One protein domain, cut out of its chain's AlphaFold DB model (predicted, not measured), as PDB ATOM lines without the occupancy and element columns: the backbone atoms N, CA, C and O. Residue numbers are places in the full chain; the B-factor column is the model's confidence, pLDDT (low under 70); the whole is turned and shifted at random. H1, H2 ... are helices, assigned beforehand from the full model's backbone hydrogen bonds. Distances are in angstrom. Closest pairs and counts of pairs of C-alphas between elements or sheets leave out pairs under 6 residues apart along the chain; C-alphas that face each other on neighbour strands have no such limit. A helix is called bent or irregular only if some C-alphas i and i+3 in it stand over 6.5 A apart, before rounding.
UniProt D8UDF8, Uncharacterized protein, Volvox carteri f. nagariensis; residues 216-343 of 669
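AT A GLANCE: This is residues 216 to 343 of the 669 residues of an uncharacterized protein of Volvox carteri f. nagariensis (UniProt D8UDF8). This is an elongated bundle of helices running roughly lengthwise, with the bent helix H3 and the long helix H5 between H1 on one side and H4 on the other. Short H2 sits at one end, in the turn from H1 to H3, and residues 338 to 343 stick out at the opposite end. The printed part has 128 residues, with five named helices in the order H1, H2, H3, H4, H5 and no named strand, and its class is all helix. It is only just loose, close to compact, with a radius of gyration of the C-alphas of 17.0 A, and spans 62 by 27 by 17 A.

HOW THE PARTS SIT: H5, residues 313 to 341, touches H4, residues 293 to 309, at a shallow tilt of 19 degrees, opposite ways, as a helical hairpin; their closest C-alphas, of Leu 307 and Arg 316, are 4.0 A apart. H1, residues 219 to 245, touches H5 with residues 229 to 237 alone, at a shallow tilt of 21 degrees, opposite ways; the closest C-alphas, of Gly 236 and Ala 314, are 4.7 A apart. H3, residues 259 to 286, was assigned as one helix by its hydrogen bonds but is bent, with C-alphas 272 and 275 6.8 A apart; its arms H3a, residues 259 to 272, and H3b, residues 275 to 286, stand at 32 degrees. H3b touches H5 at a steep tilt of 40 degrees, the same way, closest at the C-alphas of His 276 and Gly 322, 5.6 A. H3a touches H4 at a shallow tilt of 26 degrees, opposite ways, closest at the C-alphas of Leu 269 and Pro 306, 5.0 A. H1 touches H3b, closest at the C-alphas of Gln 219 and Trp 285, 5.0 A. H2, residues 250 to 254, touches H1 only at the corner, closest at the C-alphas of Asp 243 and Ala 251, 6.1 A. H1 and H4 are apart. In H2, H3a, H3b and H5 every O i to N i+4 pair is within hydrogen-bond range; H1 has 20 of 23, and H4 has 6 of 13 beside 10 of 14 O i to N i+3 pairs.

IN THESE COORDINATES: H5 is 42.0 A long from first to last C-alpha, ending at C-alpha 341 (8.631, -57.575, -14.479). H1 begins at C-alpha 219 (8.292, -35.036, -8.710) and is 39.2 A long; it is only just irregular, with C-alphas 220 and 223 6.52 A apart. H4, 24.9 A, is irregular, with C-alphas 298 and 301 7.1 A apart, and has a kink of 34 degrees near residue 300. H3a is 20.0 A, H3b 16.2 A and H2 6.2 A long.

THE WHOLE: The two C-alphas farthest apart, of Gly 248 and Tyr 343, are 62.9 A apart. The printed part has no cut and no long link. The mean pLDDT of the printed part is 89.1; residues 336 to 343 are under 70.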
ATOM      1  N   SER A 216      13.315 -33.565  -8.749       83.19
ATOM      2  CA  SER A 216      13.584 -34.528  -9.811       83.19
ATOM      3  C   SER A 216      12.474 -34.514 -10.872       83.19
ATOM      4  O   SER A 216      11.321 -34.183 -10.591       83.19
ATOM      5  N   GLU A 217      12.799 -34.958 -12.090       81.00
ATOM      6  CA  GLU A 217      11.855 -35.094 -13.219       81.00
ATOM      7  C   GLU A 217      10.549 -35.818 -12.829       81.00
ATOM      8  O   GLU A 217       9.467 -35.511 -13.323       81.00
ATOM      9  N   ARG A 218      10.659 -36.755 -11.881       81.81
ATOM     10  CA  ARG A 218       9.581 -37.571 -11.316       81.81
ATOM     11  C   ARG A 218       8.583 -36.765 -10.472       81.81
ATOM     12  O   ARG A 218       7.384 -36.999 -10.559       81.81
ATOM     13  N   GLN A 219       9.072 -35.801  -9.693       89.50
ATOM     14  CA  GLN A 219       8.292 -35.036  -8.710       89.50
ATOM     15  C   GLN A 219       7.505 -33.867  -9.319       89.50
ATOM     16  O   GLN A 219       6.638 -33.290  -8.663       89.50
ATOM     17  N   ARG A 220       7.772 -33.522 -10.584       88.50
ATOM     18  CA  ARG A 220       7.211 -32.355 -11.289       88.50
ATOM     19  C   ARG A 220       5.686 -32.333 -11.392       88.50
ATOM     20  O   ARG A 220       5.106 -31.261 -11.541       88.50
ATOM     21  N   TYR A 221       5.021 -33.477 -11.258       89.75
ATOM     22  CA  TYR A 221       3.555 -33.568 -11.254       89.75
ATOM     23  C   TYR A 221       2.918 -33.249  -9.888       89.75
ATOM     24  O   TYR A 221       1.729 -32.940  -9.834       89.75
ATOM     25  N   CYS A 222       3.691 -33.257  -8.794       93.25
ATOM     26  CA  CYS A 222       3.187 -32.969  -7.449       93.25
ATOM     27  C   CYS A 222       2.723 -31.502  -7.259       93.25
ATOM     28  O   CYS A 222       1.629 -31.314  -6.732       93.25
ATOM     29  N   PRO A 223       3.455 -30.452  -7.695       91.81
ATOM     30  CA  PRO A 223       3.003 -29.062  -7.550       91.81
ATOM     31  C   PRO A 223       1.712 -28.714  -8.321       91.81
ATOM     32  O   PRO A 223       0.836 -28.100  -7.714       91.81
ATOM     33  N   PRO A 224       1.522 -29.114  -9.601       92.06
ATOM     34  CA  PRO A 224       0.240 -28.946 -10.295       92.06
ATOM     35  C   PRO A 224      -0.920 -29.615  -9.560       92.06
ATOM     36  O   PRO A 224      -1.974 -29.004  -9.401       92.06
ATOM     37  N   GLN A 225      -0.713 -30.843  -9.069       94.62
ATOM     38  CA  GLN A 225      -1.738 -31.552  -8.312       94.62
ATOM     39  C   GLN A 225      -2.061 -30.839  -6.998       94.62
ATOM     40  O   GLN A 225      -3.230 -30.642  -6.686       94.62
ATOM     41  N   LEU A 226      -1.037 -30.401  -6.258       94.81
ATOM     42  CA  LEU A 226      -1.201 -29.654  -5.013       94.81
ATOM     43  C   LEU A 226      -1.991 -28.364  -5.248       94.81
ATOM     44  O   LEU A 226      -2.880 -28.061  -4.462       94.81
ATOM     45  N   ALA A 227      -1.718 -27.639  -6.336       93.69
ATOM     46  CA  ALA A 227      -2.448 -26.425  -6.689       93.69
ATOM     47  C   ALA A 227      -3.937 -26.694  -6.980       93.69
ATOM     48  O   ALA A 227      -4.785 -25.958  -6.481       93.69
ATOM     49  N   ILE A 228      -4.270 -27.760  -7.722       94.50
ATOM     50  CA  ILE A 228      -5.667 -28.156  -7.987       94.50
ATOM     51  C   ILE A 228      -6.366 -28.572  -6.683       94.50
ATOM     52  O   ILE A 228      -7.437 -28.057  -6.364       94.50
ATOM     53  N   SER A 229      -5.746 -29.469  -5.908       96.50
ATOM     54  CA  SER A 229      -6.287 -29.978  -4.643       96.50
ATOM     55  C   SER A 229      -6.494 -28.859  -3.616       96.50
ATOM     56  O   SER A 229      -7.556 -28.780  -3.003       96.50
ATOM     57  N   ALA A 230      -5.509 -27.972  -3.447       96.00
ATOM     58  CA  ALA A 230      -5.585 -26.856  -2.509       96.00
ATOM     59  C   ALA A 230      -6.581 -25.781  -2.960       96.00
ATOM     60  O   ALA A 230      -7.268 -25.226  -2.108       96.00
ATOM     61  N   TYR A 231      -6.705 -25.508  -4.266       94.94
ATOM     62  CA  TYR A 231      -7.715 -24.576  -4.774       94.94
ATOM     63  C   TYR A 231      -9.131 -25.073  -4.475       94.94
ATOM     64  O   TYR A 231      -9.891 -24.344  -3.850       94.94
ATOM     65  N   LEU A 232      -9.466 -26.314  -4.855       96.31
ATOM     66  CA  LEU A 232     -10.805 -26.886  -4.646       96.31
ATOM     67  C   LEU A 232     -11.169 -27.002  -3.157       96.31
ATOM     68  O   LEU A 232     -12.302 -26.714  -2.774       96.31
ATOM     69  N   LEU A 233     -10.205 -27.381  -2.311       97.44
ATOM     70  CA  LEU A 233     -10.406 -27.420  -0.864       97.44
ATOM     71  C   LEU A 233     -10.615 -26.013  -0.285       97.44
ATOM     72  O   LEU A 233     -11.541 -25.811   0.491       97.44
ATOM     73  N   LEU A 234      -9.785 -25.035  -0.663       95.81
ATOM     74  CA  LEU A 234      -9.871 -23.675  -0.129       95.81
ATOM     75  C   LEU A 234     -11.149 -22.961  -0.581       95.81
ATOM     76  O   LEU A 234     -11.822 -22.363   0.255       95.81
ATOM     77  N   THR A 235     -11.514 -23.032  -1.866       94.94
ATOM     78  CA  THR A 235     -12.759 -22.413  -2.346       94.94
ATOM     79  C   THR A 235     -13.979 -23.089  -1.744       94.94
ATOM     80  O   THR A 235     -14.877 -22.385  -1.297       94.94
ATOM     81  N   GLY A 236     -13.987 -24.421  -1.629       95.81
ATOM     82  CA  GLY A 236     -15.087 -25.153  -1.007       95.81
ATOM     83  C   GLY A 236     -15.254 -24.875   0.489       95.81
ATOM     84  O   GLY A 236     -16.369 -24.640   0.947       95.81
ATOM     85  N   VAL A 237     -14.155 -24.828   1.249       96.69
ATOM     86  CA  VAL A 237     -14.182 -24.476   2.680       96.69
ATOM     87  C   VAL A 237     -14.641 -23.033   2.885       96.69
ATOM     88  O   VAL A 237     -15.498 -22.785   3.730       96.69
ATOM     89  N   VAL A 238     -14.115 -22.074   2.112       95.62
ATOM     90  CA  VAL A 238     -14.529 -20.669   2.246       95.62
ATOM     91  C   VAL A 238     -15.980 -20.479   1.794       95.62
ATOM     92  O   VAL A 238     -16.701 -19.751   2.468       95.62
ATOM     93  N   GLN A 239     -16.441 -21.179   0.749       94.62
ATOM     94  CA  GLN A 239     -17.844 -21.156   0.325       94.62
ATOM     95  C   GLN A 239     -18.782 -21.669   1.429       94.62
ATOM     96  O   GLN A 239     -19.678 -20.934   1.841       94.62
ATOM     97  N   ALA A 240     -18.519 -22.859   1.988       95.12
ATOM     98  CA  ALA A 240     -19.308 -23.422   3.089       95.12
ATOM     99  C   ALA A 240     -19.388 -22.472   4.302       95.12
ATOM    100  O   ALA A 240     -20.429 -22.347   4.949       95.12
ATOM    101  N   VAL A 241     -18.290 -21.765   4.596       95.81
ATOM    102  CA  VAL A 241     -18.237 -20.743   5.651       95.81
ATOM    103  C   VAL A 241     -19.045 -19.493   5.275       95.81
ATOM    104  O   VAL A 241     -19.777 -18.980   6.123       95.81
ATOM    105  N   THR A 242     -18.982 -18.998   4.033       93.50
ATOM    106  CA  THR A 242     -19.777 -17.829   3.606       93.50
ATOM    107  C   THR A 242     -21.275 -18.114   3.528       93.50
ATOM    108  O   THR A 242     -22.066 -17.244   3.894       93.50
ATOM    109  N   ASP A 243     -21.681 -19.324   3.145       93.25
ATOM    110  CA  ASP A 243     -23.092 -19.731   3.083       93.25
ATOM    111  C   ASP A 243     -23.750 -19.703   4.480       93.25
ATOM    112  O   ASP A 243     -24.926 -19.361   4.634       93.25
ATOM    113  N   VAL A 244     -22.958 -19.992   5.519       94.81
ATOM    114  CA  VAL A 244     -23.368 -19.938   6.929       94.81
ATOM    115  C   VAL A 244     -23.277 -18.524   7.511       94.81
ATOM    116  O   VAL A 244     -24.233 -18.077   8.140       94.81
ATOM    117  N   LEU A 245     -22.164 -17.810   7.306       93.69
ATOM    118  CA  LEU A 245     -21.932 -16.492   7.918       93.69
ATOM    119  C   LEU A 245     -22.671 -15.340   7.221       93.69
ATOM    120  O   LEU A 245     -23.140 -14.425   7.892       93.69
ATOM    121  N   VAL A 246     -22.740 -15.357   5.888       90.38
ATOM    122  CA  VAL A 246     -23.286 -14.259   5.066       90.38
ATOM    123  C   VAL A 246     -24.667 -14.616   4.525       90.38
ATOM    124  O   VAL A 246     -25.561 -13.775   4.523       90.38
ATOM    125  N   GLY A 247     -24.875 -15.875   4.132       80.44
ATOM    126  CA  GLY A 247     -26.176 -16.378   3.680       80.44
ATOM    127  C   GLY A 247     -27.226 -16.529   4.789       80.44
ATOM    128  O   GLY A 247     -28.313 -17.031   4.518       80.44
ATOM    129  N   GLY A 248     -26.915 -16.171   6.041       85.75
ATOM    130  CA  GLY A 248     -27.809 -16.346   7.193       85.75
ATOM    131  C   GLY A 248     -28.183 -17.809   7.474       85.75
ATOM    132  O   GLY A 248     -29.182 -18.070   8.140       85.75
ATOM    133  N   GLY A 249     -27.423 -18.765   6.928       85.56
ATOM    134  CA  GLY A 249     -27.771 -20.182   6.942       85.56
ATOM    135  C   GLY A 249     -28.821 -20.602   5.907       85.56
ATOM    136  O   GLY A 249     -29.339 -21.707   6.027       85.56
ATOM    137  N   ALA A 250     -29.137 -19.793   4.887       88.38
ATOM    138  CA  ALA A 250     -30.134 -20.138   3.864       88.38
ATOM    139  C   ALA A 250     -29.838 -21.470   3.144       88.38
ATOM    140  O   ALA A 250     -30.755 -22.260   2.923       88.38
ATOM    141  N   ALA A 251     -28.565 -21.764   2.847       88.06
ATOM    142  CA  ALA A 251     -28.155 -23.057   2.288       88.06
ATOM    143  C   ALA A 251     -28.417 -24.216   3.268       88.06
ATOM    144  O   ALA A 251     -28.972 -25.242   2.885       88.06
ATOM    145  N   ALA A 252     -28.100 -24.028   4.552       90.62
ATOM    146  CA  ALA A 252     -28.370 -25.014   5.596       90.62
ATOM    147  C   ALA A 252     -29.880 -25.266   5.773       90.62
ATOM    148  O   ALA A 252     -30.310 -26.415   5.862       90.62
ATOM    149  N   ALA A 253     -30.689 -24.202   5.736       92.19
ATOM    150  CA  ALA A 253     -32.145 -24.266   5.825       92.19
ATOM    151  C   ALA A 253     -32.784 -24.986   4.625       92.19
ATOM    152  O   ALA A 253     -33.717 -25.762   4.822       92.19
ATOM    153  N   ALA A 254     -32.257 -24.807   3.407       93.19
ATOM    154  CA  ALA A 254     -32.697 -25.551   2.221       93.19
ATOM    155  C   ALA A 254     -32.454 -27.071   2.337       93.19
ATOM    156  O   ALA A 254     -33.189 -27.861   1.750       93.19
ATOM    157  N   VAL A 255     -31.458 -27.475   3.132       93.50
ATOM    158  CA  VAL A 255     -31.109 -28.875   3.446       93.50
ATOM    159  C   VAL A 255     -31.780 -29.346   4.757       93.50
ATOM    160  O   VAL A 255     -31.610 -30.487   5.180       93.50
ATOM    161  N   GLY A 256     -32.557 -28.485   5.427       95.31
ATOM    162  CA  GLY A 256     -33.221 -28.785   6.701       95.31
ATOM    163  C   GLY A 256     -32.280 -28.899   7.911       95.31
ATOM    164  O   GLY A 256     -32.688 -29.403   8.957       95.31
ATOM    165  N   LEU A 257     -31.026 -28.449   7.794       95.69
ATOM    166  CA  LEU A 257     -30.001 -28.564   8.832       95.69
ATOM    167  C   LEU A 257     -29.782 -27.241   9.590       95.69
ATOM    168  O   LEU A 257     -29.744 -26.171   8.982       95.69
ATOM    169  N   PRO A 258     -29.518 -27.287  10.911       96.50
ATOM    170  CA  PRO A 258     -28.937 -26.158  11.635       96.50
ATOM    171  C   PRO A 258     -27.606 -25.715  10.994       96.50
ATOM    172  O   PRO A 258     -26.799 -26.585  10.650       96.50
ATOM    173  N   PRO A 259     -27.294 -24.406  10.894       95.62
ATOM    174  CA  PRO A 259     -26.107 -23.929  10.169       95.62
ATOM    175  C   PRO A 259     -24.773 -24.513  10.660       95.62
ATOM    176  O   PRO A 259     -23.882 -24.786   9.858       95.62
ATOM    177  N   ALA A 260     -24.653 -24.789  11.963       96.00
ATOM    178  CA  ALA A 260     -23.483 -25.458  12.535       96.00
ATOM    179  C   ALA A 260     -23.345 -26.930  12.092       96.00
ATOM    180  O   ALA A 260     -22.230 -27.395  11.872       96.00
ATOM    181  N   LEU A 261     -24.459 -27.658  11.927       96.75
ATOM    182  CA  LEU A 261     -24.447 -29.045  11.444       96.75
ATOM    183  C   LEU A 261     -24.237 -29.121   9.928       96.75
ATOM    184  O   LEU A 261     -23.549 -30.027   9.470       96.75
ATOM    185  N   TYR A 262     -24.750 -28.153   9.163       96.62
ATOM    186  CA  TYR A 262     -24.416 -28.001   7.744       96.62
ATOM    187  C   TYR A 262     -22.908 -27.773   7.545       96.62
ATOM    188  O   TYR A 262     -22.269 -28.518   6.803       96.62
ATOM    189  N   LEU A 263     -22.310 -26.826   8.281       97.25
ATOM    190  CA  LEU A 263     -20.866 -26.580   8.213       97.25
ATOM    191  C   LEU A 263     -20.055 -27.813   8.636       97.25
ATOM    192  O   LEU A 263     -19.087 -28.173   7.970       97.25
ATOM    193  N   LEU A 264     -20.466 -28.495   9.710       97.62
ATOM    194  CA  LEU A 264     -19.817 -29.726  10.169       97.62
ATOM    195  C   LEU A 264     -19.929 -30.866   9.141       97.62
ATOM    196  O   LEU A 264     -18.968 -31.616   8.978       97.62
ATOM    197  N   LYS A 265     -21.053 -30.977   8.417       97.50
ATOM    198  CA  LYS A 265     -21.233 -31.936   7.317       97.50
ATOM    199  C   LYS A 265     -20.252 -31.649   6.179       97.50
ATOM    200  O   LYS A 265     -19.482 -32.534   5.819       97.50
ATOM    201  N   GLU A 266     -20.238 -30.427   5.646       97.81
ATOM    202  CA  GLU A 266     -19.363 -30.060   4.520       97.81
ATOM    203  C   GLU A 266     -17.873 -30.189   4.884       97.81
ATOM    204  O   GLU A 266     -17.105 -30.798   4.139       97.81
ATOM    205  N   LEU A 267     -17.459 -29.701   6.060       98.06
ATOM    206  CA  LEU A 267     -16.072 -29.822   6.525       98.06
ATOM    207  C   LEU A 267     -15.683 -31.272   6.854       98.06
ATOM    208  O   LEU A 267     -14.553 -31.674   6.580       98.06
ATOM    209  N   GLY A 268     -16.601 -32.073   7.402       97.88
ATOM    210  CA  GLY A 268     -16.381 -33.497   7.668       97.88
ATOM    211  C   GLY A 268     -16.202 -34.305   6.382       97.88
ATOM    212  O   GLY A 268     -15.264 -35.094   6.271       97.88
ATOM    213  N   LEU A 269     -17.040 -34.057   5.372       97.56
ATOM    214  CA  LEU A 269     -16.908 -34.655   4.044       97.56
ATOM    215  C   LEU A 269     -15.601 -34.219   3.358       97.56
ATOM    216  O   LEU A 269     -14.863 -35.065   2.853       97.56
ATOM    217  N   ALA A 270     -15.242 -32.932   3.416       97.25
ATOM    218  CA  ALA A 270     -13.949 -32.459   2.922       97.25
ATOM    219  C   ALA A 270     -12.772 -33.185   3.609       97.25
ATOM    220  O   ALA A 270     -11.866 -33.682   2.934       97.25
ATOM    221  N   ALA A 271     -12.814 -33.322   4.939       97.12
ATOM    222  CA  ALA A 271     -11.787 -34.007   5.722       97.12
ATOM    223  C   ALA A 271     -11.651 -35.504   5.382       97.12
ATOM    224  O   ALA A 271     -10.539 -36.026   5.424       97.12
ATOM    225  N   LEU A 272     -12.731 -36.186   4.983       95.88
ATOM    226  CA  LEU A 272     -12.681 -37.578   4.510       95.88
ATOM    227  C   LEU A 272     -11.950 -37.733   3.160       95.88
ATOM    228  O   LEU A 272     -11.294 -38.751   2.922       95.88
ATOM    229  N   ALA A 273     -12.004 -36.723   2.286       96.31
ATOM    230  CA  ALA A 273     -11.275 -36.732   1.014       96.31
ATOM    231  C   ALA A 273      -9.789 -36.342   1.158       96.31
ATOM    232  O   ALA A 273      -8.946 -36.865   0.425       96.31
ATOM    233  N   VAL A 274      -9.436 -35.469   2.112       96.69
ATOM    234  CA  VAL A 274      -8.062 -34.949   2.306       96.69
ATOM    235  C   VAL A 274      -6.966 -36.039   2.354       96.69
ATOM    236  O   VAL A 274      -5.971 -35.875   1.640       96.69
ATOM    237  N   PRO A 275      -7.104 -37.165   3.091       94.81
ATOM    238  CA  PRO A 275      -6.094 -38.228   3.126       94.81
ATOM    239  C   PRO A 275      -5.726 -38.798   1.753       94.81
ATOM    240  O   PRO A 275      -4.555 -39.090   1.514       94.81
ATOM    241  N   HIS A 276      -6.687 -38.907   0.832       94.06
ATOM    242  CA  HIS A 276      -6.451 -39.439  -0.512       94.06
ATOM    243  C   HIS A 276      -5.571 -38.501  -1.344       94.06
ATOM    244  O   HIS A 276      -4.621 -38.948  -1.989       94.06
ATOM    245  N   HIS A 277      -5.814 -37.190  -1.254       95.81
ATOM    246  CA  HIS A 277      -4.949 -36.185  -1.873       95.81
ATOM    247  C   HIS A 277      -3.555 -36.168  -1.236       95.81
ATOM    248  O   HIS A 277      -2.566 -36.145  -1.960       95.81
ATOM    249  N   ILE A 278      -3.445 -36.236   0.097       95.38
ATOM    250  CA  ILE A 278      -2.144 -36.237   0.795       95.38
ATOM    251  C   ILE A 278      -1.307 -37.470   0.427       95.38
ATOM    252  O   ILE A 278      -0.127 -37.330   0.104       95.38
ATOM    253  N   ILE A 279      -1.897 -38.670   0.447       93.81
ATOM    254  CA  ILE A 279      -1.183 -39.917   0.136       93.81
ATOM    255  C   ILE A 279      -0.760 -39.945  -1.338       93.81
ATOM    256  O   ILE A 279       0.363 -40.350  -1.635       93.81
ATOM    257  N   PHE A 280      -1.574 -39.419  -2.257       93.44
ATOM    258  CA  PHE A 280      -1.169 -39.300  -3.658       93.44
ATOM    259  C   PHE A 280      -0.098 -38.237  -3.902       93.44
ATOM    260  O   PHE A 280       0.820 -38.468  -4.683       93.44
ATOM    261  N   LEU A 281      -0.154 -37.091  -3.222       94.62
ATOM    262  CA  LEU A 281       0.906 -36.082  -3.298       94.62
ATOM    263  C   LEU A 281       2.229 -36.644  -2.760       94.62
ATOM    264  O   LEU A 281       3.270 -36.480  -3.391       94.62
ATOM    265  N   ARG A 282       2.188 -37.404  -1.659       94.12
ATOM    266  CA  ARG A 282       3.326 -38.169  -1.124       94.12
ATOM    267  C   ARG A 282       3.819 -39.251  -2.097       94.12
ATOM    268  O   ARG A 282       5.030 -39.438  -2.235       94.12
ATOM    269  N   TYR A 283       2.918 -39.922  -2.812       91.50
ATOM    270  CA  TYR A 283       3.273 -40.852  -3.882       91.50
ATOM    271  C   TYR A 283       3.963 -40.130  -5.046       91.50
ATOM    272  O   TYR A 283       5.088 -40.490  -5.373       91.50
ATOM    273  N   LEU A 284       3.389 -39.056  -5.603       92.00
ATOM    274  CA  LEU A 284       4.025 -38.226  -6.639       92.00
ATOM    275  C   LEU A 284       5.375 -37.643  -6.184       92.00
ATOM    276  O   LEU A 284       6.286 -37.487  -6.994       92.00
ATOM    277  N   TRP A 285       5.524 -37.345  -4.891       93.69
ATOM    278  CA  TRP A 285       6.765 -36.837  -4.309       93.69
ATOM    279  C   TRP A 285       7.870 -37.896  -4.177       93.69
ATOM    280  O   TRP A 285       9.055 -37.566  -4.234       93.69
ATOM    281  N   THR A 286       7.518 -39.166  -3.979       91.00
ATOM    282  CA  THR A 286       8.493 -40.245  -3.732       91.00
ATOM    283  C   THR A 286       8.697 -41.173  -4.932       91.00
ATOM    284  O   THR A 286       9.766 -41.770  -5.056       91.00
ATOM    285  N   LEU A 287       7.676 -41.319  -5.785       86.12
ATOM    286  CA  LEU A 287       7.460 -42.416  -6.739       86.12
ATOM    287  C   LEU A 287       7.916 -43.783  -6.203       86.12
ATOM    288  O   LEU A 287       8.561 -44.561  -6.910       86.12
ATOM    289  N   ARG A 288       7.590 -44.071  -4.939       85.69
ATOM    290  CA  ARG A 288       7.743 -45.396  -4.334       85.69
ATOM    291  C   ARG A 288       6.374 -46.044  -4.201       85.69
ATOM    292  O   ARG A 288       5.414 -45.387  -3.808       85.69
ATOM    293  N   ALA A 289       6.297 -47.338  -4.487       79.69
ATOM    294  CA  ALA A 289       5.110 -48.126  -4.193       79.69
ATOM    295  C   ALA A 289       4.987 -48.308  -2.668       79.69
ATOM    296  O   ALA A 289       5.555 -49.234  -2.095       79.69
ATOM    297  N   GLU A 290       4.284 -47.396  -1.993       79.25
ATOM    298  CA  GLU A 290       3.956 -47.564  -0.576       79.25
ATOM    299  C   GLU A 290       2.893 -48.660  -0.421       79.25
ATOM    300  O   GLU A 290       1.904 -48.687  -1.155       79.25
ATOM    301  N   SER A 291       3.061 -49.550   0.562       80.75
ATOM    302  CA  SER A 291       2.154 -50.688   0.806       80.75
ATOM    303  C   SER A 291       0.700 -50.281   1.074       80.75
ATOM    304  O   SER A 291      -0.206 -51.100   0.959       80.75
ATOM    305  N   TRP A 292       0.462 -49.006   1.388       77.50
ATOM    306  CA  TRP A 292      -0.857 -48.425   1.621       77.50
ATOM    307  C   TRP A 292      -1.653 -48.168   0.328       77.50
ATOM    308  O   TRP A 292      -2.836 -47.863   0.412       77.50
ATOM    309  N   GLY A 293      -1.067 -48.311  -0.869       74.19
ATOM    310  CA  GLY A 293      -1.784 -48.074  -2.133       74.19
ATOM    311  C   GLY A 293      -2.986 -49.002  -2.372       74.19
ATOM    312  O   GLY A 293      -3.961 -48.594  -2.996       74.19
ATOM    313  N   THR A 294      -2.969 -50.224  -1.828       79.94
ATOM    314  CA  THR A 294      -4.135 -51.128  -1.836       79.94
ATOM    315  C   THR A 294      -5.198 -50.691  -0.832       79.94
ATOM    316  O   THR A 294      -6.376 -50.642  -1.176       79.94
ATOM    317  N   ALA A 295      -4.791 -50.298   0.380       80.25
ATOM    318  CA  ALA A 295      -5.690 -49.728   1.384       80.25
ATOM    319  C   ALA A 295      -6.358 -48.435   0.883       80.25
ATOM    320  O   ALA A 295      -7.537 -48.216   1.146       80.25
ATOM    321  N   LEU A 296      -5.647 -47.622   0.092       78.62
ATOM    322  CA  LEU A 296      -6.190 -46.415  -0.529       78.62
ATOM    323  C   LEU A 296      -7.244 -46.721  -1.604       78.62
ATOM    324  O   LEU A 296      -8.225 -45.994  -1.710       78.62
ATOM    325  N   LEU A 297      -7.091 -47.808  -2.371       83.81
ATOM    326  CA  LEU A 297      -8.138 -48.253  -3.297       83.81
ATOM    327  C   LEU A 297      -9.381 -48.747  -2.539       83.81
ATOM    328  O   LEU A 297     -10.499 -48.424  -2.927       83.81
ATOM    329  N   VAL A 298      -9.196 -49.482  -1.437       86.12
ATOM    330  CA  VAL A 298     -10.300 -49.925  -0.560       86.12
ATOM    331  C   VAL A 298     -10.990 -48.737   0.126       86.12
ATOM    332  O   VAL A 298     -12.197 -48.777   0.345       86.12
ATOM    333  N   ALA A 299     -10.256 -47.657   0.407       86.62
ATOM    334  CA  ALA A 299     -10.796 -46.405   0.934       86.62
ATOM    335  C   ALA A 299     -11.407 -45.483  -0.143       86.62
ATOM    336  O   ALA A 299     -12.200 -44.611   0.202       86.62
ATOM    337  N   ALA A 300     -11.130 -45.684  -1.436       87.94
ATOM    338  CA  ALA A 300     -11.611 -44.814  -2.515       87.94
ATOM    339  C   ALA A 300     -13.147 -44.597  -2.572       87.94
ATOM    340  O   ALA A 300     -13.556 -43.485  -2.921       87.94
ATOM    341  N   PRO A 301     -14.022 -45.558  -2.186       90.50
ATOM    342  CA  PRO A 301     -15.458 -45.310  -2.025       90.50
ATOM    343  C   PRO A 301     -15.790 -44.203  -1.012       90.50
ATOM    344  O   PRO A 301     -16.794 -43.514  -1.169       90.50
ATOM    345  N   VAL A 302     -14.930 -43.954  -0.019       92.19
ATOM    346  CA  VAL A 302     -15.083 -42.838   0.929       92.19
ATOM    347  C   VAL A 302     -14.971 -41.486   0.214       92.19
ATOM    348  O   VAL A 302     -15.701 -40.569   0.565       92.19
ATOM    349  N   CYS A 303     -14.166 -41.359  -0.850       92.56
ATOM    350  CA  CYS A 303     -14.138 -40.154  -1.699       92.56
ATOM    351  C   CYS A 303     -15.382 -39.987  -2.591       92.56
ATOM    352  O   CYS A 303     -15.621 -38.892  -3.101       92.56
ATOM    353  N   VAL A 304     -16.200 -41.031  -2.767       93.00
ATOM    354  CA  VAL A 304     -17.508 -40.912  -3.434       93.00
ATOM    355  C   VAL A 304     -18.537 -40.264  -2.498       93.00
ATOM    356  O   VAL A 304     -19.460 -39.608  -2.974       93.00
ATOM    357  N   LEU A 305     -18.357 -40.355  -1.173       94.88
ATOM    358  CA  LEU A 305     -19.293 -39.769  -0.213       94.88
ATOM    359  C   LEU A 305     -19.339 -38.223  -0.296       94.88
ATOM    360  O   LEU A 305     -20.444 -37.706  -0.420       94.88
ATOM    361  N   PRO A 306     -18.223 -37.461  -0.352       94.25
ATOM    362  CA  PRO A 306     -18.260 -36.018  -0.624       94.25
ATOM    363  C   PRO A 306     -18.797 -35.669  -2.015       94.25
ATOM    364  O   PRO A 306     -19.519 -34.690  -2.160       94.25
ATOM    365  N   LEU A 307     -18.509 -36.485  -3.037       94.19
ATOM    366  CA  LEU A 307     -19.064 -36.288  -4.383       94.19
ATOM    367  C   LEU A 307     -20.602 -36.377  -4.392       94.19
ATOM    368  O   LEU A 307     -21.248 -35.608  -5.100       94.19
ATOM    369  N   ALA A 308     -21.181 -37.277  -3.594       95.38
ATOM    370  CA  ALA A 308     -22.626 -37.470  -3.502       95.38
ATOM    371  C   ALA A 308     -23.325 -36.565  -2.466       95.38
ATOM    372  O   ALA A 308     -24.468 -36.177  -2.688       95.38
ATOM    373  N   MET A 309     -22.676 -36.261  -1.334       96.44
ATOM    374  CA  MET A 309     -23.321 -35.701  -0.131       96.44
ATOM    375  C   MET A 309     -22.896 -34.270   0.234       96.44
ATOM    376  O   MET A 309     -23.533 -33.674   1.107       96.44
ATOM    377  N   CYS A 310     -21.845 -33.705  -0.372       96.75
ATOM    378  CA  CYS A 310     -21.586 -32.267  -0.240       96.75
ATOM    379  C   CYS A 310     -22.661 -31.484  -0.990       96.75
ATOM    380  O   CYS A 310     -23.114 -31.919  -2.047       96.75
ATOM    381  N   ASP A 311     -23.019 -30.304  -0.502       95.88
ATOM    382  CA  ASP A 311     -23.824 -29.338  -1.258       95.88
ATOM    383  C   ASP A 311     -22.945 -28.331  -2.001       95.88
ATOM    384  O   ASP A 311     -23.315 -27.863  -3.078       95.88
ATOM    385  N   VAL A 312     -21.742 -28.062  -1.485       95.62
ATOM    386  CA  VAL A 312     -20.787 -27.139  -2.101       95.62
ATOM    387  C   VAL A 312     -20.121 -27.793  -3.325       95.62
ATOM    388  O   VAL A 312     -19.391 -28.781  -3.165       95.62
ATOM    389  N   PRO A 313     -20.283 -27.255  -4.555       94.75
ATOM    390  CA  PRO A 313     -19.773 -27.901  -5.768       94.75
ATOM    391  C   PRO A 313     -18.255 -28.112  -5.755       94.75
ATOM    392  O   PRO A 313     -17.778 -29.180  -6.133       94.75
ATOM    393  N   ALA A 314     -17.487 -27.149  -5.236       95.62
ATOM    394  CA  ALA A 314     -16.032 -27.266  -5.103       95.62
ATOM    395  C   ALA A 314     -15.598 -28.486  -4.262       95.62
ATOM    396  O   ALA A 314     -14.612 -29.145  -4.599       95.62
ATOM    397  N   LEU A 315     -16.365 -28.845  -3.224       96.62
ATOM    398  CA  LEU A 315     -16.106 -30.028  -2.400       96.62
ATOM    399  C   LEU A 315     -16.541 -31.329  -3.095       96.62
ATOM    400  O   LEU A 315     -15.838 -32.334  -2.978       96.62
ATOM    401  N   ARG A 316     -17.605 -31.302  -3.917       96.25
ATOM    402  CA  ARG A 316     -17.938 -32.423  -4.822       96.25
ATOM    403  C   ARG A 316     -16.788 -32.705  -5.794       96.25
ATOM    404  O   ARG A 316     -16.349 -33.849  -5.908       96.25
ATOM    405  N   PHE A 317     -16.239 -31.667  -6.435       95.75
ATOM    406  CA  PHE A 317     -15.060 -31.791  -7.302       95.75
ATOM    407  C   PHE A 317     -13.820 -32.267  -6.536       95.75
ATOM    408  O   PHE A 317     -13.081 -33.109  -7.045       95.75
ATOM    409  N   PHE A 318     -13.596 -31.797  -5.306       96.94
ATOM    410  CA  PHE A 318     -12.502 -32.278  -4.457       96.94
ATOM    411  C   PHE A 318     -12.626 -33.783  -4.146       96.94
ATOM    412  O   PHE A 318     -11.626 -34.505  -4.222       96.94
ATOM    413  N   GLY A 319     -13.841 -34.279  -3.882       96.12
ATOM    414  CA  GLY A 319     -14.138 -35.711  -3.744       96.12
ATOM    415  C   GLY A 319     -13.906 -36.503  -5.036       96.12
ATOM    416  O   GLY A 319     -13.191 -37.506  -5.021       96.12
ATOM    417  N   ALA A 320     -14.423 -36.017  -6.171       94.88
ATOM    418  CA  ALA A 320     -14.237 -36.640  -7.487       94.88
ATOM    419  C   ALA A 320     -12.761 -36.747  -7.896       94.88
ATOM    420  O   ALA A 320     -12.307 -37.811  -8.318       94.88
ATOM    421  N   VAL A 321     -11.983 -35.671  -7.730       95.00
ATOM    422  CA  VAL A 321     -10.539 -35.707  -7.992       95.00
ATOM    423  C   VAL A 321      -9.864 -36.687  -7.032       95.00
ATOM    424  O   VAL A 321      -9.020 -37.451  -7.480       95.00
ATOM    425  N   GLY A 322     -10.263 -36.740  -5.755       94.81
ATOM    426  CA  GLY A 322      -9.723 -37.682  -4.767       94.81
ATOM    427  C   GLY A 322      -9.950 -39.161  -5.117       94.81
ATOM    428  O   GLY A 322      -9.030 -39.970  -4.974       94.81
ATOM    429  N   SER A 323     -11.134 -39.527  -5.620       93.56
ATOM    430  CA  SER A 323     -11.426 -40.904  -6.050       93.56
ATOM    431  C   SER A 323     -10.713 -41.265  -7.359       93.56
ATOM    432  O   SER A 323     -10.087 -42.325  -7.436       93.56
ATOM    433  N   MET A 324     -10.699 -40.364  -8.351       92.25
ATOM    434  CA  MET A 324      -9.887 -40.511  -9.570       92.25
ATOM    435  C   MET A 324      -8.403 -40.720  -9.250       92.25
ATOM    436  O   MET A 324      -7.742 -41.565  -9.852       92.25
ATOM    437  N   VAL A 325      -7.887 -39.943  -8.300       92.50
ATOM    438  CA  VAL A 325      -6.506 -39.977  -7.828       92.50
ATOM    439  C   VAL A 325      -6.155 -41.331  -7.210       92.50
ATOM    440  O   VAL A 325      -5.130 -41.905  -7.573       92.50
ATOM    441  N   ALA A 326      -7.009 -41.883  -6.344       91.25
ATOM    442  CA  ALA A 326      -6.784 -43.200  -5.744       91.25
ATOM    443  C   ALA A 326      -6.742 -44.318  -6.805       91.25
ATOM    444  O   ALA A 326      -5.863 -45.183  -6.776       91.25
ATOM    445  N   VAL A 327      -7.640 -44.257  -7.793       90.50
ATOM    446  CA  VAL A 327      -7.680 -45.191  -8.930       90.50
ATOM    447  C   VAL A 327      -6.430 -45.059  -9.810       90.50
ATOM    448  O   VAL A 327      -5.801 -46.064 -10.144       90.50
ATOM    449  N   LEU A 328      -6.012 -43.833 -10.147       89.88
ATOM    450  CA  LEU A 328      -4.797 -43.575 -10.928       89.88
ATOM    451  C   LEU A 328      -3.532 -44.031 -10.185       89.88
ATOM    452  O   LEU A 328      -2.637 -44.615 -10.799       89.88
ATOM    453  N   GLN A 329      -3.458 -43.800  -8.871       90.38
ATOM    454  CA  GLN A 329      -2.361 -44.281  -8.038       90.38
ATOM    455  C   GLN A 329      -2.262 -45.806  -8.121       90.38
ATOM    456  O   GLN A 329      -1.203 -46.312  -8.485       90.38
ATOM    457  N   TYR A 330      -3.367 -46.522  -7.892       88.50
ATOM    458  CA  TYR A 330      -3.414 -47.981  -7.986       88.50
ATOM    459  C   TYR A 330      -2.960 -48.505  -9.361       88.50
ATOM    460  O   TYR A 330      -2.059 -49.344  -9.430       88.50
ATOM    461  N   PHE A 331      -3.509 -47.973 -10.462       87.88
ATOM    462  CA  PHE A 331      -3.103 -48.385 -11.813       87.88
ATOM    463  C   PHE A 331      -1.638 -48.062 -12.117       87.88
ATOM    464  O   PHE A 331      -0.946 -48.887 -12.711       87.88
ATOM    465  N   SER A 332      -1.133 -46.897 -11.696       86.62
ATOM    466  CA  SER A 332       0.273 -46.541 -11.916       86.62
ATOM    467  C   SER A 332       1.230 -47.416 -11.101       86.62
ATOM    468  O   SER A 332       2.240 -47.852 -11.643       86.62
ATOM    469  N   MET A 333       0.895 -47.753  -9.852       84.56
ATOM    470  CA  MET A 333       1.680 -48.682  -9.034       84.56
ATOM    471  C   MET A 333       1.703 -50.089  -9.643       84.56
ATOM    472  O   MET A 333       2.765 -50.705  -9.688       84.56
ATOM    473  N   LYS A 334       0.565 -50.577 -10.159       81.94
ATOM    474  CA  LYS A 334       0.498 -51.877 -10.837       81.94
ATOM    475  C   LYS A 334       1.316 -51.891 -12.132       81.94
ATOM    476  O   LYS A 334       2.173 -52.747 -12.290       81.94
ATOM    477  N   HIS A 335       1.144 -50.904 -13.009       75.88
ATOM    478  CA  HIS A 335       1.884 -50.855 -14.274       75.88
ATOM    479  C   HIS A 335       3.379 -50.545 -14.129       75.88
ATOM    480  O   HIS A 335       4.148 -50.885 -15.026       75.88
ATOM    481  N   ILE A 336       3.817 -49.932 -13.024       65.44
ATOM    482  CA  ILE A 336       5.247 -49.840 -12.693       65.44
ATOM    483  C   ILE A 336       5.812 -51.228 -12.368       65.44
ATOM    484  O   ILE A 336       6.875 -51.556 -12.881       65.44
ATOM    485  N   LEU A 337       5.089 -52.057 -11.602       56.34
ATOM    486  CA  LEU A 337       5.479 -53.455 -11.373       56.34
ATOM    487  C   LEU A 337       5.527 -54.227 -12.697       56.34
ATOM    488  O   LEU A 337       6.550 -54.831 -12.992       56.34
ATOM    489  N   ASP A 338       4.488 -54.133 -13.534       52.91
ATOM    490  CA  ASP A 338       4.454 -54.808 -14.841       52.91
ATOM    491  C   ASP A 338       5.657 -54.402 -15.733       52.91
ATOM    492  O   ASP A 338       6.269 -55.248 -16.381       52.91
ATOM    493  N   CYS A 339       6.056 -53.121 -15.730       49.97
ATOM    494  CA  CYS A 339       7.192 -52.619 -16.524       49.97
ATOM    495  C   CYS A 339       8.586 -52.992 -15.977       49.97
ATOM    496  O   CYS A 339       9.546 -52.940 -16.746       49.97
ATOM    497  N   ASP A 340       8.707 -53.345 -14.694       45.25
ATOM    498  CA  ASP A 340       9.935 -53.908 -14.107       45.25
ATOM    499  C   ASP A 340       9.940 -55.459 -14.143       45.25
ATOM    500  O   ASP A 340      10.977 -56.064 -13.876       45.25
ATOM    501  N   ILE A 341       8.810 -56.106 -14.480       42.34
ATOM    502  CA  ILE A 341       8.631 -57.575 -14.479       42.34
ATOM    503  C   ILE A 341       8.578 -58.182 -15.893       42.34
ATOM    504  O   ILE A 341       9.064 -59.292 -16.076       42.34
ATOM    505  N   GLU A 342       8.035 -57.484 -16.900       34.84
ATOM    506  CA  GLU A 342       7.906 -58.005 -18.275       34.84
ATOM    507  C   GLU A 342       8.787 -57.258 -19.295       34.84
ATOM    508  O   GLU A 342       8.365 -56.831 -20.372       34.84
ATOM    509  N   TYR A 343      10.085 -57.201 -18.995       33.84
ATOM    510  CA  TYR A 343      10.999 -57.757 -19.988       33.84
ATOM    511  C   TYR A 343      10.963 -59.280 -19.792       33.84
ATOM    512  O   TYR A 343      11.453 -59.728 -18.756       33.84
TER     513      TYR A 343